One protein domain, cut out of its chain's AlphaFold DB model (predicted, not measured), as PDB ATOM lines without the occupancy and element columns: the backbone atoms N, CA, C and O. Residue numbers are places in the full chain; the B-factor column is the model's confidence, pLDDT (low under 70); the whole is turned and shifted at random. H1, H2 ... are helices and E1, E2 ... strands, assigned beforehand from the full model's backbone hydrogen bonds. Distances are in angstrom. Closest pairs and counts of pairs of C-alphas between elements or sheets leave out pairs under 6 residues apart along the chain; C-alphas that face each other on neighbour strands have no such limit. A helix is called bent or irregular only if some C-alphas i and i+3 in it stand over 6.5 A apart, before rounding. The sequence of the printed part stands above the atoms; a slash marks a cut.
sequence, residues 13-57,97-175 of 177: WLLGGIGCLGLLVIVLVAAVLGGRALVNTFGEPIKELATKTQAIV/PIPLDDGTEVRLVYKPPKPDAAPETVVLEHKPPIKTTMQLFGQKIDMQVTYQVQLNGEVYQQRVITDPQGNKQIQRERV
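This is residues 13 to 57 and 97 to 175 of the 177 residues of an uncharacterized protein of Armatimonadetes bacterium (UniProt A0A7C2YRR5). A strongly twisted antiparallel sheet of six strands makes the body; one arm of a long bent helix, H1b, lies over one face of it, and the other arm, H1a, reaches far out from the body like a handle. Residues 13 to 40 of H1 stick out free and make much of the length. The printed part has 124 residues, with one named helix and six named strands in the order H1 E1 E2 E3 E4 E5 E6, and its class is mixed, helices and strands. The sheet is branched at E4, which has three neighbours. The whole is extended, with a radius of gyration of the C-alphas of 21.8 A, a rod spanning 80 by 30 by 29 A.

The longest strand is E4, residues 139 to 150, 33.8 A from first to last C-alpha. The others are E1, residues 105 to 110, E2, residues 122 to 127, E3, residues 130 to 136, E5, residues 155 to 162 and 22.7 A long, and E6, residues 168 to 174, ending at C-alpha 174 at (262.461, 235.765, 222.430). H1, residues 13 to 57, was assigned as one helix by its hydrogen bonds but is bent: C-alphas 41 and 44 are 7.3 A apart. Its arm H1a, residues 13 to 41, is 41.2 A long and begins at C-alpha 13 at (252.295, 288.998, 211.600); H1b, residues 44 to 57, is 19.7 A long.

E2 and E3 lie on one side of E4 and E5 on the other side. The pairing is staggered: E4 pairs with E3 over residues 139 to 145, with E5 over 142 to 149 and with E2 over 148 to 150. N 132 and O 143 of the hairpin E3 and E4 are 2.9 A apart, N 144 and O 160 of the hairpin E4 and E5 2.8 A, and N 149 and O 124 of E4 and E2 2.8 A, each within hydrogen-bond range. E3 to E6 form a meander, each strand the antiparallel neighbour of the one before. The edge strand E6 pairs with E5 through N 159 and O 171, 2.8 A, and the edge strand E1 with E2 through N 109 and O 125, 2.8 A. E2 runs on into E3 across a break of 2 residues, at 78 degrees. H1b is on the sheet at a height of 8.9 A, over E3 and E4, and runs along the strands, at 14 degrees to E4 on the local plane. The closest C-alphas of H1b and E3 are those of Pro 45 and Met 134, 6.6 A apart. H1a is not on the sheet and stands at a steep tilt of 46 degrees to H1b. Every O i to N i+4 pair is within hydrogen-bond range in H1b, and 23 of 25 in H1a.

The C-alphas of Leu 14 and Pro 115, the two farthest apart, are 80.3 A apart. Residues 58 to 96 are not printed, and C-alphas 57 and 97 are 13.5 A apart across the cut. The link from E1 to E2 is long, with 11 residues. The mean pLDDT of the printed part is 84.4; residues 13 to 21 and 34 to 43 are under 70.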
ATOM      1  N   TRP A  13     252.751 289.810 210.475       48.50
ATOM      2  CA  TRP A  13     252.295 288.998 211.600       48.50
ATOM      3  C   TRP A  13     250.856 288.483 211.453       48.50
ATOM      4  O   TRP A  13     250.584 287.361 211.866       48.50
ATOM      5  N   LEU A  14     249.941 289.235 210.827       49.81
ATOM      6  CA  LEU A  14     248.561 288.767 210.619       49.81
ATOM      7  C   LEU A  14     248.469 287.763 209.460       49.81
ATOM      8  O   LEU A  14     247.773 286.761 209.574       49.81
ATOM      9  N   LEU A  15     249.205 287.995 208.366       51.16
ATOM     10  CA  LEU A  15     249.228 287.091 207.204       51.16
ATOM     11  C   LEU A  15     250.157 285.876 207.402       51.16
ATOM     12  O   LEU A  15     249.840 284.792 206.920       51.16
ATOM     13  N   GLY A  16     251.257 286.012 208.157       49.56
ATOM     14  CA  GLY A  16     252.142 284.892 208.513       49.56
ATOM     15  C   GLY A  16     251.619 284.023 209.665       49.56
ATOM     16  O   GLY A  16     251.835 282.810 209.672       49.56
ATOM     17  N   GLY A  17     250.883 284.612 210.616       53.09
ATOM     18  CA  GLY A  17     250.315 283.895 211.764       53.09
ATOM     19  C   GLY A  17     249.176 282.944 211.387       53.09
ATOM     20  O   GLY A  17     249.133 281.815 211.872       53.09
ATOM     21  N   ILE A  18     248.296 283.356 210.467       56.66
ATOM     22  CA  ILE A  18     247.169 282.527 210.000       56.66
ATOM     23  C   ILE A  18     247.667 281.346 209.151       56.66
ATOM     24  O   ILE A  18     247.150 280.237 209.283       56.66
ATOM     25  N   GLY A  19     248.715 281.543 208.344       59.50
ATOM     26  CA  GLY A  19     249.335 280.465 207.564       59.50
ATOM     27  C   GLY A  19     249.984 279.385 208.439       59.50
ATOM     28  O   GLY A  19     249.817 278.196 208.174       59.50
ATOM     29  N   CYS A  20     250.665 279.779 209.521       68.19
ATOM     30  CA  CYS A  20     251.301 278.831 210.440       68.19
ATOM     31  C   CYS A  20     250.278 278.069 211.302       68.19
ATOM     32  O   CYS A  20     250.433 276.869 211.528       68.19
ATOM     33  N   LEU A  21     249.205 278.740 211.739       68.88
ATOM     34  CA  LEU A  21     248.088 278.096 212.437       68.88
ATOM     35  C   LEU A  21     247.339 277.114 211.528       68.88
ATOM     36  O   LEU A  21     247.059 275.996 211.948       68.88
ATOM     37  N   GLY A  22     247.077 277.484 210.270       74.56
ATOM     38  CA  GLY A  22     246.452 276.586 209.294       74.56
ATOM     39  C   GLY A  22     247.289 275.334 209.023       74.56
ATOM     40  O   GLY A  22     246.754 274.227 209.002       74.56
ATOM     41  N   LEU A  23     248.610 275.483 208.893       76.81
ATOM     42  CA  LEU A  23     249.518 274.359 208.660       76.81
ATOM     43  C   LEU A  23     249.619 273.439 209.886       76.81
ATOM     44  O   LEU A  23     249.579 272.221 209.731       76.81
ATOM     45  N   LEU A  24     249.651 273.993 211.103       78.62
ATOM     46  CA  LEU A  24     249.590 273.202 212.337       78.62
ATOM     47  C   LEU A  24     248.279 272.421 212.460       78.62
ATOM     48  O   LEU A  24     248.313 271.254 212.842       78.62
ATOM     49  N   VAL A  25     247.142 273.024 212.100       80.81
ATOM     50  CA  VAL A  25     245.844 272.332 212.090       80.81
ATOM     51  C   VAL A  25     245.834 271.212 211.052       80.81
ATOM     52  O   VAL A  25     245.398 270.113 211.372       80.81
ATOM     53  N   ILE A  26     246.366 271.430 209.845       80.81
ATOM     54  CA  ILE A  26     246.466 270.378 208.818       80.81
ATOM     55  C   ILE A  26     247.369 269.233 209.287       80.81
ATOM     56  O   ILE A  26     246.994 268.074 209.140       80.81
ATOM     57  N   VAL A  27     248.523 269.533 209.892       80.44
ATOM     58  CA  VAL A  27     249.428 268.511 210.445       80.44
ATOM     59  C   VAL A  27     248.758 267.749 211.588       80.44
ATOM     60  O   VAL A  27     248.847 266.525 211.624       80.44
ATOM     61  N   LEU A  28     248.033 268.429 212.479       79.75
ATOM     62  CA  LEU A  28     247.257 267.788 213.545       79.75
ATOM     63  C   LEU A  28     246.148 266.899 212.986       79.75
ATOM     64  O   LEU A  28     245.998 265.766 213.427       79.75
ATOM     65  N   VAL A  29     245.391 267.375 212.000       80.12
ATOM     66  CA  VAL A  29     244.326 266.596 211.358       80.12
ATOM     67  C   VAL A  29     244.917 265.393 210.625       80.12
ATOM     68  O   VAL A  29     244.412 264.286 210.789       80.12
ATOM     69  N   ALA A  30     246.023 265.556 209.899       73.94
ATOM     70  CA  ALA A  30     246.730 264.458 209.244       73.94
ATOM     71  C   ALA A  30     247.299 263.451 210.257       73.94
ATOM     72  O   ALA A  30     247.186 262.248 210.044       73.94
ATOM     73  N   ALA A  31     247.843 263.913 211.385       75.88
ATOM     74  CA  ALA A  31     248.335 263.052 212.458       75.88
ATOM     75  C   ALA A  31     247.195 262.311 213.175       75.88
ATOM     76  O   ALA A  31     247.331 261.131 213.486       75.88
ATOM     77  N   VAL A  32     246.050 262.961 213.401       75.75
ATOM     78  CA  VAL A  32     244.877 262.350 214.044       75.75
ATOM     79  C   VAL A  32     244.190 261.354 213.110       75.75
ATOM     80  O   VAL A  32     243.842 260.257 213.543       75.75
ATOM     81  N   LEU A  33     244.000 261.700 211.833       73.62
ATOM     82  CA  LEU A  33     243.390 260.811 210.840       73.62
ATOM     83  C   LEU A  33     244.335 259.660 210.467       73.62
ATOM     84  O   LEU A  33     243.912 258.505 210.457       73.62
ATOM     85  N   GLY A  34     245.617 259.953 210.244       65.25
ATOM     86  CA  GLY A  34     246.651 258.951 209.981       65.25
ATOM     87  C   GLY A  34     246.891 258.033 211.180       65.25
ATOM     88  O   GLY A  34     246.950 256.816 211.023       65.25
ATOM     89  N   GLY A  35     246.930 258.593 212.392       64.44
ATOM     90  CA  GLY A  35     247.044 257.836 213.638       64.44
ATOM     91  C   GLY A  35     245.848 256.915 213.876       64.44
ATOM     92  O   GLY A  35     246.035 255.749 214.212       64.44
ATOM     93  N   ARG A  36     244.617 257.383 213.629       62.94
ATOM     94  CA  ARG A  36     243.411 256.539 213.725       62.94
ATOM     95  C   ARG A  36     243.401 255.403 212.704       62.94
ATOM     96  O   ARG A  36     243.040 254.285 213.064       62.94
ATOM     97  N   ALA A  37     243.811 255.661 211.464       62.03
ATOM     98  CA  ALA A  37     243.900 254.622 210.439       62.03
ATOM     99  C   ALA A  37     244.928 253.541 210.818       62.03
ATOM    100  O   ALA A  37     244.612 252.356 210.780       62.03
ATOM    101  N   LEU A  38     246.116 253.939 211.285       61.41
ATOM    102  CA  LEU A  38     247.152 253.014 211.762       61.41
ATOM    103  C   LEU A  38     246.688 252.182 212.967       61.41
ATOM    104  O   LEU A  38     246.861 250.965 212.974       61.41
ATOM    105  N   VAL A  39     246.064 252.805 213.969       61.00
ATOM    106  CA  VAL A  39     245.579 252.093 215.165       61.00
ATOM    107  C   VAL A  39     244.490 251.080 214.810       61.00
ATOM    108  O   VAL A  39     244.503 249.973 215.340       61.00
ATOM    109  N   ASN A  40     243.591 251.403 213.880       60.50
ATOM    110  CA  ASN A  40     242.526 250.485 213.476       60.50
ATOM    111  C   ASN A  40     243.039 249.323 212.607       60.50
ATOM    112  O   ASN A  40     242.493 248.226 212.682       60.50
ATOM    113  N   THR A  41     244.089 249.530 211.805       62.44
ATOM    114  CA  THR A  41     244.665 248.472 210.956       62.44
ATOM    115  C   THR A  41     245.620 247.548 211.717       62.44
ATOM    116  O   THR A  41     245.662 246.353 211.429       62.44
ATOM    117  N   PHE A  42     246.358 248.060 212.707       64.00
ATOM    118  CA  PHE A  42     247.363 247.282 213.443       64.00
ATOM    119  C   PHE A  42     246.949 246.890 214.869       64.00
ATOM    120  O   PHE A  42     247.507 245.948 215.423       64.00
ATOM    121  N   GLY A  43     245.983 247.574 215.483       64.88
ATOM    122  CA  GLY A  43     245.675 247.421 216.907       64.88
ATOM    123  C   GLY A  43     244.958 246.122 217.274       64.88
ATOM    124  O   GLY A  43     245.350 245.471 218.239       64.88
ATOM    125  N   GLU A  44     243.930 245.725 216.522       74.81
ATOM    126  CA  GLU A  44     243.100 244.557 216.868       74.81
ATOM    127  C   GLU A  44     243.863 243.218 216.783       74.81
ATOM    128  O   GLU A  44     243.858 242.486 217.774       74.81
ATOM    129  N   PRO A  45     244.626 242.912 215.710       74.12
ATOM    130  CA  PRO A  45     245.407 241.671 215.648       74.12
ATOM    131  C   PRO A  45     246.492 241.588 216.731       74.12
ATOM    132  O   PRO A  45     246.787 240.509 217.248       74.12
ATOM    133  N   ILE A  46     247.090 242.726 217.105       76.69
ATOM    134  CA  ILE A  46     248.100 242.783 218.172       76.69
ATOM    135  C   ILE A  46     247.457 242.521 219.535       76.69
ATOM    136  O   ILE A  46     248.011 241.756 220.327       76.69
ATOM    137  N   LYS A  47     246.291 243.117 219.812       80.19
ATOM    138  CA  LYS A  47     245.539 242.856 221.048       80.19
ATOM    139  C   LYS A  47     245.139 241.388 221.153       80.19
ATOM    140  O   LYS A  47     245.354 240.786 222.197       80.19
ATOM    141  N   GLU A  48     244.623 240.805 220.075       81.06
ATOM    142  CA  GLU A  48     244.229 239.394 220.044       81.06
ATOM    143  C   GLU A  48     245.422 238.472 220.349       81.06
ATOM    144  O   GLU A  48     245.339 237.584 221.200       81.06
ATOM    145  N   LEU A  49     246.571 238.724 219.709       82.44
ATOM    146  CA  LEU A  49     247.807 238.005 220.008       82.44
ATOM    147  C   LEU A  49     248.234 238.194 221.466       82.44
ATOM    148  O   LEU A  49     248.647 237.221 222.096       82.44
ATOM    149  N   ALA A  50     248.129 239.402 222.020       83.88
ATOM    150  CA  ALA A  50     248.474 239.669 223.413       83.88
ATOM    151  C   ALA A  50     247.597 238.855 224.376       83.88
ATOM    152  O   ALA A  50     248.137 238.177 225.251       83.88
ATOM    153  N   THR A  51     246.277 238.826 224.171       85.19
ATOM    154  CA  THR A  51     245.352 238.032 224.996       85.19
ATOM    155  C   THR A  51     245.658 236.537 224.903       85.19
ATOM    156  O   THR A  51     245.836 235.868 225.922       85.19
ATOM    157  N   LYS A  52     245.853 236.007 223.687       86.38
ATOM    158  CA  LYS A  52     246.228 234.594 223.483       86.38
ATOM    159  C   LYS A  52     247.577 234.249 224.126       86.38
ATOM    160  O   LYS A  52     247.757 233.160 224.669       86.38
ATOM    161  N   THR A  53     248.523 235.188 224.114       87.31
ATOM    162  CA  THR A  53     249.822 235.039 224.790       87.31
ATOM    163  C   THR A  53     249.653 234.936 226.303       87.31
ATOM    164  O   THR A  53     250.278 234.075 226.923       87.31
ATOM    165  N   GLN A  54     248.787 235.767 226.892       88.81
ATOM    166  CA  GLN A  54     248.487 235.750 228.327       88.81
ATOM    167  C   GLN A  54     247.807 234.450 228.776       88.81
ATOM    168  O   GLN A  54     248.003 234.035 229.913       88.81
ATOM    169  N   ALA A  55     247.078 233.762 227.895       90.56
ATOM    170  CA  ALA A  55     246.517 232.447 228.205       90.56
ATOM    171  C   ALA A  55     247.577 231.325 228.174       90.56
ATOM    172  O   ALA A  55     247.590 230.443 229.033       90.56
ATOM    173  N   ILE A  56     248.488 231.345 227.193       93.25
ATOM    174  CA  ILE A  56     249.399 230.217 226.930       93.25
ATOM    175  C   ILE A  56     250.704 230.311 227.725       93.25
ATOM    176  O   ILE A  56     251.119 229.334 228.354       93.25
ATOM    177  N   VAL A  57     251.380 231.463 227.685       93.88
ATOM    178  CA  VAL A  57     252.747 231.602 228.217       93.88
ATOM    179  C   VAL A  57     252.810 231.377 229.733       93.88
ATOM    180  O   VAL A  57     253.708 230.654 230.169       93.88
ATOM    181  N   PRO A  97     243.500 220.840 227.773       94.75
ATOM    182  CA  PRO A  97     243.446 221.912 226.793       94.75
ATOM    183  C   PRO A  97     243.365 223.291 227.460       94.75
ATOM    184  O   PRO A  97     242.717 223.458 228.491       94.75
ATOM    185  N   ILE A  98     244.027 224.267 226.849       93.88
ATOM    186  CA  ILE A  98     243.950 225.690 227.162       93.88
ATOM    187  C   ILE A  98     242.918 226.283 226.194       93.88
ATOM    188  O   ILE A  98     243.208 226.344 224.993       93.88
ATOM    189  N   PRO A  99     241.721 226.668 226.664       92.88
ATOM    190  CA  PRO A  99     240.739 227.327 225.817       92.88
ATOM    191  C   PRO A  99     241.209 228.746 225.483       92.88
ATOM    192  O   PRO A  99     241.724 229.460 226.344       92.88
ATOM    193  N   LEU A 100     241.033 229.144 224.226       90.00
ATOM    194  CA  LEU A 100     241.207 230.514 223.755       90.00
ATOM    195  C   LEU A 100     239.840 231.155 223.485       90.00
ATOM    196  O   LEU A 100     238.855 230.456 223.247       90.00
ATOM    197  N   ASP A 101     239.793 232.486 223.470       86.50
ATOM    198  CA  ASP A 101     238.545 233.255 223.320       86.50
ATOM    199  C   ASP A 101     237.821 233.015 221.983       86.50
ATOM    200  O   ASP A 101     236.616 233.221 221.875       86.50
ATOM    201  N   ASP A 102     238.542 232.548 220.962       83.44
ATOM    202  CA  ASP A 102     237.997 232.201 219.644       83.44
ATOM    203  C   ASP A 102     237.438 230.766 219.571       83.44
ATOM    204  O   ASP A 102     237.095 230.283 218.490       83.44
ATOM    205  N   GLY A 103     237.366 230.067 220.708       86.06
ATOM    206  CA  GLY A 103     236.937 228.673 220.802       86.06
ATOM    207  C   GLY A 103     238.015 227.658 220.414       86.06
ATOM    208  O   GLY A 103     237.764 226.453 220.470       86.06
ATOM    209  N   THR A 104     239.221 228.100 220.041       89.44
ATOM    210  CA  THR A 104     240.342 227.193 219.782       89.44
ATOM    211  C   THR A 104     240.834 226.585 221.088       89.44
ATOM    212  O   THR A 104     241.159 227.289 222.041       89.44
ATOM    213  N   GLU A 105     240.988 225.265 221.109       94.00
ATOM    214  CA  GLU A 105     241.666 224.568 222.193       94.00
ATOM    215  C   GLU A 105     243.125 224.293 221.842       94.00
ATOM    216  O   GLU A 105     243.442 223.590 220.878       94.00
ATOM    217  N   VAL A 106     244.028 224.809 222.668       94.88
ATOM    218  CA  VAL A 106     245.465 224.612 222.514       94.88
ATOM    219  C   VAL A 106     245.970 223.609 223.543       94.88
ATOM    220  O   VAL A 106     245.677 223.708 224.728       94.88
ATOM    221  N   ARG A 107     246.773 222.635 223.118       96.19
ATOM    222  CA  ARG A 107     247.381 221.633 224.003       96.19
ATOM    223  C   ARG A 107     248.885 221.802 224.048       96.19
ATOM    224  O   ARG A 107     249.521 222.019 223.014       96.19
ATOM    225  N   LEU A 108     249.455 221.651 225.240       96.50
ATOM    226  CA  LEU A 108     250.899 221.617 225.408       96.50
ATOM    227  C   LEU A 108     251.449 220.284 224.907       96.50
ATOM    228  O   LEU A 108     250.967 219.208 225.259       96.50
ATOM    229  N   VAL A 109     252.477 220.369 224.075       96.50
ATOM    230  CA  VAL A 109     253.228 219.234 223.559       96.50
ATOM    231  C   VAL A 109     254.588 219.251 224.226       96.50
ATOM    232  O   VAL A 109     255.362 220.193 224.070       96.50
ATOM    233  N   TYR A 110     254.862 218.193 224.975       97.19
ATOM    234  CA  TYR A 110     256.107 218.016 225.699       97.19
ATOM    235  C   TYR A 110     257.041 217.079 224.949       97.19
ATOM    236  O   TYR A 110     256.631 216.019 224.473       97.19
ATOM    237  N   LYS A 111     258.301 217.489 224.860       96.06
ATOM    238  CA  LYS A 111     259.395 216.739 224.254       96.06
ATOM    239  C   LYS A 111     260.448 216.547 225.344       96.06
ATOM    240  O   LYS A 111     261.191 217.492 225.613       96.06
ATOM    241  N   PRO A 112     260.492 215.375 226.003       93.50
ATOM    242  CA  PRO A 112     261.496 215.109 227.021       93.50
ATOM    243  C   PRO A 112     262.898 215.369 226.454       93.50
ATOM    244  O   PRO A 112     263.217 214.836 225.383       93.50
ATOM    245  N   PRO A 113     263.727 216.192 227.116       94.12
ATOM    246  CA  PRO A 113     265.087 216.422 226.660       94.12
ATOM    247  C   PRO A 113     265.903 215.133 226.788       94.12
ATOM    248  O   PRO A 113     265.696 214.322 227.695       94.12
ATOM    249  N   LYS A 114     266.858 214.947 225.876       91.75
ATOM    250  CA  LYS A 114     267.905 213.933 226.041       91.75
ATOM    251  C   LYS A 114     268.832 214.330 227.204       91.75
ATOM    252  O   LYS A 114     268.916 215.520 227.506       91.75
ATOM    253  N   PRO A 115     269.546 213.382 227.838       87.06
ATOM    254  CA  PRO A 115     270.453 213.682 228.953       87.06
ATOM    255  C   PRO A 115     271.541 214.723 228.638       87.06
ATOM    256  O   PRO A 115     272.008 215.412 229.535       87.06
ATOM    257  N   ASP A 116     271.926 214.838 227.370       89.00
ATOM    258  CA  ASP A 116     272.959 215.717 226.817       89.00
ATOM    259  C   ASP A 116     272.374 216.848 225.949       89.00
ATOM    260  O   ASP A 116     273.080 217.467 225.153       89.00
ATOM    261  N   ALA A 117     271.066 217.102 226.059       92.88
ATOM    262  CA  ALA A 117     270.392 218.108 225.252       92.88
ATOM    263  C   ALA A 117     270.979 219.508 225.488       92.88
ATOM    264  O   ALA A 117     271.143 219.951 226.625       92.88
ATOM    265  N   ALA A 118     271.235 220.227 224.395       94.38
ATOM    266  CA  ALA A 118     271.728 221.596 224.454       94.38
ATOM    267  C   ALA A 118     270.703 222.533 225.140       94.38
ATOM    268  O   ALA A 118     269.493 222.280 225.032       94.38
ATOM    269  N   PRO A 119     271.132 223.617 225.816       93.00
ATOM    270  CA  PRO A 119     270.240 224.529 226.548       93.00
ATOM    271  C   PRO A 119     269.095 225.123 225.710       93.00
ATOM    272  O   PRO A 119     268.016 225.406 226.228       93.00
ATOM    273  N   GLU A 120     269.307 225.279 224.407       93.56
ATOM    274  CA  GLU A 120     268.358 225.806 223.427       93.56
ATOM    275  C   GLU A 120     267.329 224.772 222.924       93.56
ATOM    276  O   GLU A 120     266.466 225.096 222.094       93.56
ATOM    277  N   THR A 121     267.396 223.530 223.411       95.88
ATOM    278  CA  THR A 121     266.474 222.450 223.034       95.88
ATOM    279  C   THR A 121     265.050 222.793 223.460       95.88
ATOM    280  O   THR A 121     264.801 223.096 224.623       95.88
ATOM    281  N   VAL A 122     264.091 222.722 222.531       96.38
ATOM    282  CA  VAL A 122     262.667 222.959 222.828       96.38
ATOM    283  C   VAL A 122     262.095 221.773 223.600       96.38
ATOM    284  O   VAL A 122     262.045 220.661 223.074       96.38
ATOM    285  N   VAL A 123     261.617 222.026 224.818       97.00
ATOM    286  CA  VAL A 123     261.025 221.003 225.699       97.00
ATOM    287  C   VAL A 123     259.507 221.097 225.773       97.00
ATOM    288  O   VAL A 123     258.837 220.088 225.970       97.00
ATOM    289  N   LEU A 124     258.944 222.289 225.572       97.12
ATOM    290  CA  LEU A 124     257.503 222.509 225.521       97.12
ATOM    291  C   LEU A 124     257.161 223.367 224.313       97.12
ATOM    292  O   LEU A 124     257.807 224.372 224.043       97.12
ATOM    293  N   GLU A 125     256.099 223.005 223.619       96.56
ATOM    294  CA  GLU A 125     255.452 223.843 222.615       96.56
ATOM    295  C   GLU A 125     253.941 223.678 222.744       96.56
ATOM    296  O   GLU A 125     253.467 222.920 223.592       96.56
ATOM    297  N   HIS A 126     253.166 224.367 221.919       95.38
ATOM    298  CA  HIS A 126     251.729 224.152 221.874       95.38
ATOM    299  C   HIS A 126     251.240 223.809 220.472       95.38
ATOM    300  O   HIS A 126     251.862 224.176 219.474       95.38
ATOM    301  N   LYS A 127     250.113 223.096 220.399       95.25
ATOM    302  CA  LYS A 127     249.414 222.784 219.149       95.25
ATOM    303  C   LYS A 127     247.897 222.940 219.322       95.25
ATOM    304  O   LYS A 127     247.391 222.557 220.373       95.25
ATOM    305  N   PRO A 128     247.174 223.434 218.302       94.44
ATOM    306  CA  PRO A 128     247.686 223.932 217.020       94.44
ATOM    307  C   PRO A 128     248.408 225.295 217.156       94.44
ATOM    308  O   PRO A 128     248.334 225.923 218.215       94.44
ATOM    309  N   PRO A 129     249.133 225.753 216.115       93.75
ATOM    310  CA  PRO A 129     249.604 227.134 216.035       93.75
ATOM    311  C   PRO A 129     248.427 228.112 216.054       93.75
ATOM    312  O   PRO A 129     247.395 227.852 215.431       93.75
ATOM    313  N   ILE A 130     248.601 229.256 216.713       91.69
ATOM    314  CA  ILE A 130     247.627 230.348 216.671       91.69
ATOM    315  C   ILE A 130     247.681 230.971 215.284       91.69
ATOM    316  O   ILE A 130     248.747 231.401 214.851       91.69
ATOM    317  N   LYS A 131     246.546 231.041 214.594       90.75
ATOM    318  CA  LYS A 131     246.442 231.712 213.297       90.75
ATOM    319  C   LYS A 131     245.934 233.133 213.502       90.75
ATOM    320  O   LYS A 131     245.015 233.343 214.284       90.75
ATOM    321  N   THR A 132     246.522 234.082 212.793       86.19
ATOM    322  CA  THR A 132     246.024 235.454 212.691       86.19
ATOM    323  C   THR A 132     246.326 235.988 211.296       86.19
ATOM    324  O   THR A 132     247.316 235.592 210.679       86.19
ATOM    325  N   THR A 133     245.481 236.876 210.793       86.12
ATOM    326  CA  THR A 133     245.656 237.524 209.493       86.12
ATOM    327  C   THR A 133     245.765 239.019 209.731       86.12
ATOM    328  O   THR A 133     244.905 239.614 210.375       86.12
ATOM    329  N   MET A 134     246.808 239.639 209.191       82.00
ATOM    330  CA  MET A 134     247.023 241.082 209.281       82.00
ATOM    331  C   MET A 134     246.963 241.725 207.900       82.00
ATOM    332  O   MET A 134     247.313 241.100 206.900       82.00
ATOM    333  N   GLN A 135     246.505 242.975 207.839       80.81
ATOM    334  CA  GLN A 135     246.537 243.765 206.612       80.81
ATOM    335  C   GLN A 135     247.690 244.763 206.687       80.81
ATOM    336  O   GLN A 135     247.690 245.661 207.522       80.81
ATOM    337  N   LEU A 136     248.672 244.607 205.805       76.75
ATOM    338  CA  LEU A 136     249.837 245.479 205.682       76.75
ATOM    339  C   LEU A 136     249.819 246.082 204.279       76.75
ATOM    340  O   LEU A 136     249.837 245.354 203.293       76.75
ATOM    341  N   PHE A 137     249.732 247.411 204.181       78.44
ATOM    342  CA  PHE A 137     249.690 248.131 202.898       78.44
ATOM    343  C   PHE A 137     248.610 247.618 201.918       78.44
ATOM    344  O   PHE A 137     248.832 247.545 200.712       78.44
ATOM    345  N   GLY A 138     247.438 247.228 202.435       76.81
ATOM    346  CA  GLY A 138     246.332 246.683 201.632       76.81
ATOM    347  C   GLY A 138     246.494 245.214 201.222       76.81
ATOM    348  O   GLY A 138     245.615 244.666 200.561       76.81
ATOM    349  N   GLN A 139     247.578 244.553 201.632       80.44
ATOM    350  CA  GLN A 139     247.814 243.133 201.395       80.44
ATOM    351  C   GLN A 139     247.511 242.317 202.653       80.44
ATOM    352  O   GLN A 139     247.888 242.701 203.762       80.44
ATOM    353  N   LYS A 140     246.827 241.182 202.484       84.56
ATOM    354  CA  LYS A 140     246.574 240.221 203.565       84.56
ATOM    355  C   LYS A 140     247.800 239.342 203.763       84.56
ATOM    356  O   LYS A 140     248.292 238.755 202.806       84.56
ATOM    357  N   ILE A 141     248.255 239.243 205.001       87.25
ATOM    358  CA  ILE A 141     249.386 238.418 205.401       87.25
ATOM    359  C   ILE A 141     248.899 237.464 206.480       87.25
ATOM    360  O   ILE A 141     248.406 237.899 207.525       87.25
ATOM    361  N   ASP A 142     249.057 236.168 206.231       89.88
ATOM    362  CA  ASP A 142     248.680 235.133 207.183       89.88
ATOM    363  C   ASP A 142     249.868 234.804 208.082       89.88
ATOM    364  O   ASP A 142     250.979 234.549 207.622       89.88
ATOM    365  N   MET A 143     249.635 234.782 209.386       90.31
ATOM    366  CA  MET A 143     250.648 234.512 210.389       90.31
ATOM    367  C   MET A 143     250.216 233.341 211.264       90.31
ATOM    368  O   MET A 143     249.091 233.276 211.753       90.31
ATOM    369  N   GLN A 144     251.142 232.415 211.492       93.31
ATOM    370  CA  GLN A 144     250.986 231.341 212.463       93.31
ATOM    371  C   GLN A 144     251.992 231.526 213.584       93.31
ATOM    372  O   GLN A 144     253.188 231.647 213.328       93.31
ATOM    373  N   VAL A 145     251.519 231.536 214.821       93.19
ATOM    374  CA  VAL A 145     252.332 231.765 216.009       93.19
ATOM    375  C   VAL A 145     252.387 230.496 216.850       93.19
ATOM    376  O   VAL A 145     251.370 229.848 217.106       93.19
ATOM    377  N   THR A 146     253.585 230.123 217.284       95.81
ATOM    378  CA  THR A 146     253.800 229.046 218.253       95.81
ATOM    379  C   THR A 146     254.764 229.501 219.336       95.81
ATOM    380  O   THR A 146     255.882 229.916 219.036       95.81
ATOM    381  N   TYR A 147     254.343 229.397 220.592       95.56
ATOM    382  CA  TYR A 147     255.195 229.621 221.755       95.56
ATOM    383  C   TYR A 147     255.907 228.333 222.153       95.56
ATOM    384  O   TYR A 147     255.281 227.279 222.309       95.56
ATOM    385  N   GLN A 148     257.221 228.427 222.312       96.44
ATOM    386  CA  GLN A 148     258.121 227.326 222.623       96.44
ATOM    387  C   GLN A 148     258.929 227.671 223.871       96.44
ATOM    388  O   GLN A 148     259.516 228.747 223.934       96.44
ATOM    389  N   VAL A 149     259.006 226.755 224.832       96.75
ATOM    390  CA  VAL A 149     259.908 226.858 225.983       96.75
ATOM    391  C   VAL A 149     261.125 225.984 225.726       96.75
ATOM    392  O   VAL A 149     260.997 224.803 225.383       96.75
ATOM    393  N   GLN A 150     262.304 226.572 225.883       96.31
ATOM    394  CA  GLN A 150     263.577 225.871 225.806       96.31
ATOM    395  C   GLN A 150     263.989 225.284 227.159       96.31
ATOM    396  O   GLN A 150     263.440 225.632 228.204       96.31
ATOM    397  N   LEU A 151     264.969 224.382 227.148       95.00
ATOM    398  CA  LEU A 151     265.493 223.732 228.346       95.00
ATOM    399  C   LEU A 151     266.049 224.748 229.360       95.00
ATOM    400  O   LEU A 151     265.852 224.578 230.562       95.00
ATOM    401  N   ASN A 152     266.648 225.841 228.881       93.75
ATOM    402  CA  ASN A 152     267.107 226.981 229.687       93.75
ATOM    403  C   ASN A 152     265.975 227.866 230.267       93.75
ATOM    404  O   ASN A 152     266.263 228.840 230.959       93.75
ATOM    405  N   GLY A 153     264.706 227.567 229.970       92.81
ATOM    406  CA  GLY A 153     263.537 228.296 230.473       92.81
ATOM    407  C   GLY A 153     263.160 229.529 229.662       92.81
ATOM    408  O   GLY A 153     262.168 230.196 229.968       92.81
ATOM    409  N   GLU A 154     263.905 229.840 228.603       95.12
ATOM    410  CA  GLU A 154     263.546 230.924 227.705       95.12
ATOM    411  C   GLU A 154     262.332 230.546 226.855       95.12
ATOM    412  O   GLU A 154     262.242 229.457 226.280       95.12
ATOM    413  N   VAL A 155     261.397 231.489 226.753       94.81
ATOM    414  CA  VAL A 155     260.219 231.358 225.900       94.81
ATOM    415  C   VAL A 155     260.493 232.077 224.587       94.81
ATOM    416  O   VAL A 155     260.865 233.249 224.572       94.81
ATOM    417  N   TYR A 156     260.288 231.382 223.478       94.44
ATOM    418  CA  TYR A 156     260.403 231.916 222.132       94.44
ATOM    419  C   TYR A 156     259.056 231.883 221.431       94.44
ATOM    420  O   TYR A 156     258.312 230.910 221.511       94.44
ATOM    421  N   GLN A 157     258.778 232.944 220.695       94.00
ATOM    422  CA  GLN A 157     257.684 233.030 219.757       94.00
ATOM    423  C   GLN A 157     258.222 232.713 218.362       94.00
ATOM    424  O   GLN A 157     259.026 233.463 217.809       94.00
ATOM    425  N   GLN A 158     257.768 231.610 217.779       94.62
ATOM    426  CA  GLN A 158     257.998 231.292 216.377       94.62
ATOM    427  C   GLN A 158     256.813 231.800 215.556       94.62
ATOM    428  O   GLN A 158     255.673 231.411 215.808       94.62
ATOM    429  N   ARG A 159     257.076 232.662 214.576       93.00
ATOM    430  CA  ARG A 159     256.094 233.190 213.627       93.00
ATOM    431  C   ARG A 159     256.374 232.603 212.251       93.00
ATOM    432  O   ARG A 159     257.491 232.709 211.756       93.00
ATOM    433  N   VAL A 160     255.371 231.999 211.631       94.12
ATOM    434  CA  VAL A 160     255.397 231.615 210.218       94.12
ATOM    435  C   VAL A 160     254.504 232.589 209.476       94.12
ATOM    436  O   VAL A 160     253.287 232.557 209.637       94.12
ATOM    437  N   ILE A 161     255.120 233.476 208.710       90.69
ATOM    438  CA  ILE A 161     254.455 234.508 207.923       90.69
ATOM    439  C   ILE A 161     254.322 233.979 206.501       90.69
ATOM    440  O   ILE A 161     255.319 233.579 205.906       90.69
ATOM    441  N   THR A 162     253.103 233.941 205.978       91.44
ATOM    442  CA  THR A 162     252.806 233.560 204.597       91.44
ATOM    443  C   THR A 162     252.387 234.815 203.848       91.44
ATOM    444  O   THR A 162     251.414 235.470 204.227       91.44
ATOM    445  N   ASP A 163     253.164 235.179 202.831       86.88
ATOM    446  CA  ASP A 163     252.873 236.334 201.986       86.88
ATOM    447  C   ASP A 163     251.729 236.031 200.986       86.88
ATOM    448  O   ASP A 163     251.323 234.872 200.837       86.88
ATOM    449  N   PRO A 164     251.195 237.040 200.270       85.38
ATOM    450  CA  PRO A 164     250.140 236.826 199.274       85.38
ATOM    451  C   PRO A 164     250.543 235.919 198.101       85.38
ATOM    452  O   PRO A 164     249.674 235.408 197.399       85.38
ATOM    453  N   GLN A 165     251.844 235.744 197.859       86.88
ATOM    454  CA  GLN A 165     252.389 234.871 196.817       86.88
ATOM    455  C   GLN A 165     252.545 233.420 197.311       86.88
ATOM    456  O   GLN A 165     252.882 232.536 196.525       86.88
ATOM    457  N   GLY A 166     252.274 233.158 198.594       86.44
ATOM    458  CA  GLY A 166     252.397 231.853 199.233       86.44
ATOM    459  C   GLY A 166     253.791 231.545 199.785       86.44
ATOM    460  O   GLY A 166     254.002 230.442 200.301       86.44
ATOM    461  N   ASN A 167     254.743 232.481 199.724       90.56
ATOM    462  CA  ASN A 167     256.068 232.274 200.297       90.56
ATOM    463  C   ASN A 167     255.996 232.337 201.822       90.56
ATOM    464  O   ASN A 167     255.330 233.195 202.404       90.56
ATOM    465  N   LYS A 168     256.723 231.429 202.476       92.62
ATOM    466  CA  LYS A 168     256.765 231.325 203.934       92.62
ATOM    467  C   LYS A 168     258.073 231.874 204.474       92.62
ATOM    468  O   LYS A 168     259.145 231.411 204.095       92.62
ATOM    469  N   GLN A 169     257.977 232.791 205.424       91.69
ATOM    470  CA  GLN A 169     259.099 233.270 206.218       91.69
ATOM    471  C   GLN A 169     258.924 232.830 207.667       91.69
ATOM    472  O   GLN A 169     257.877 233.051 208.274       91.69
ATOM    473  N   ILE A 170     259.955 232.200 208.224       93.50
ATOM    474  CA  ILE A 170     259.974 231.777 209.624       93.50
ATOM    475  C   ILE A 170     260.823 232.776 210.399       93.50
ATOM    476  O   ILE A 170     261.992 232.980 210.083       93.50
ATOM    477  N   GLN A 171     260.235 233.381 211.422       91.88
ATOM    478  CA  GLN A 171     260.925 234.270 212.346       91.88
ATOM    479  C   GLN A 171     260.805 233.713 213.757       91.88
ATOM    480  O   GLN A 171     259.772 233.156 214.132       91.88
ATOM    481  N   ARG A 172     261.865 233.856 214.547       92.19
ATOM    482  CA  ARG A 172     261.884 233.409 215.935       92.19
ATOM    483  C   ARG A 172     262.381 234.544 216.811       92.19
ATOM    484  O   ARG A 172     263.484 235.038 216.619       92.19
ATOM    485  N   GLU A 173     261.554 234.941 217.765       92.19
ATOM    486  CA  GLU A 173     261.826 236.057 218.665       92.19
ATOM    487  C   GLU A 173     261.692 235.590 220.113       92.19
ATOM    488  O   GLU A 173     260.824 234.777 220.435       92.19
ATOM    489  N   ARG A 174     262.562 236.068 221.001       90.69
ATOM    490  CA  ARG A 174     262.461 235.765 222.430       90.69
ATOM    491  C   ARG A 174     261.309 236.562 223.042       90.69
ATOM    492  O   ARG A 174     261.284 237.787 222.940       90.69
ATOM    493  N   VAL A 175     260.395 235.881 223.728       85.19
ATOM    494  CA  VAL A 175     259.322 236.522 224.498       85.19
ATOM    495  C   VAL A 175     259.937 237.094 225.766       85.19
ATOM    496  O   VAL A 175     260.424 236.355 226.627       85.19
TER     497      VAL A 175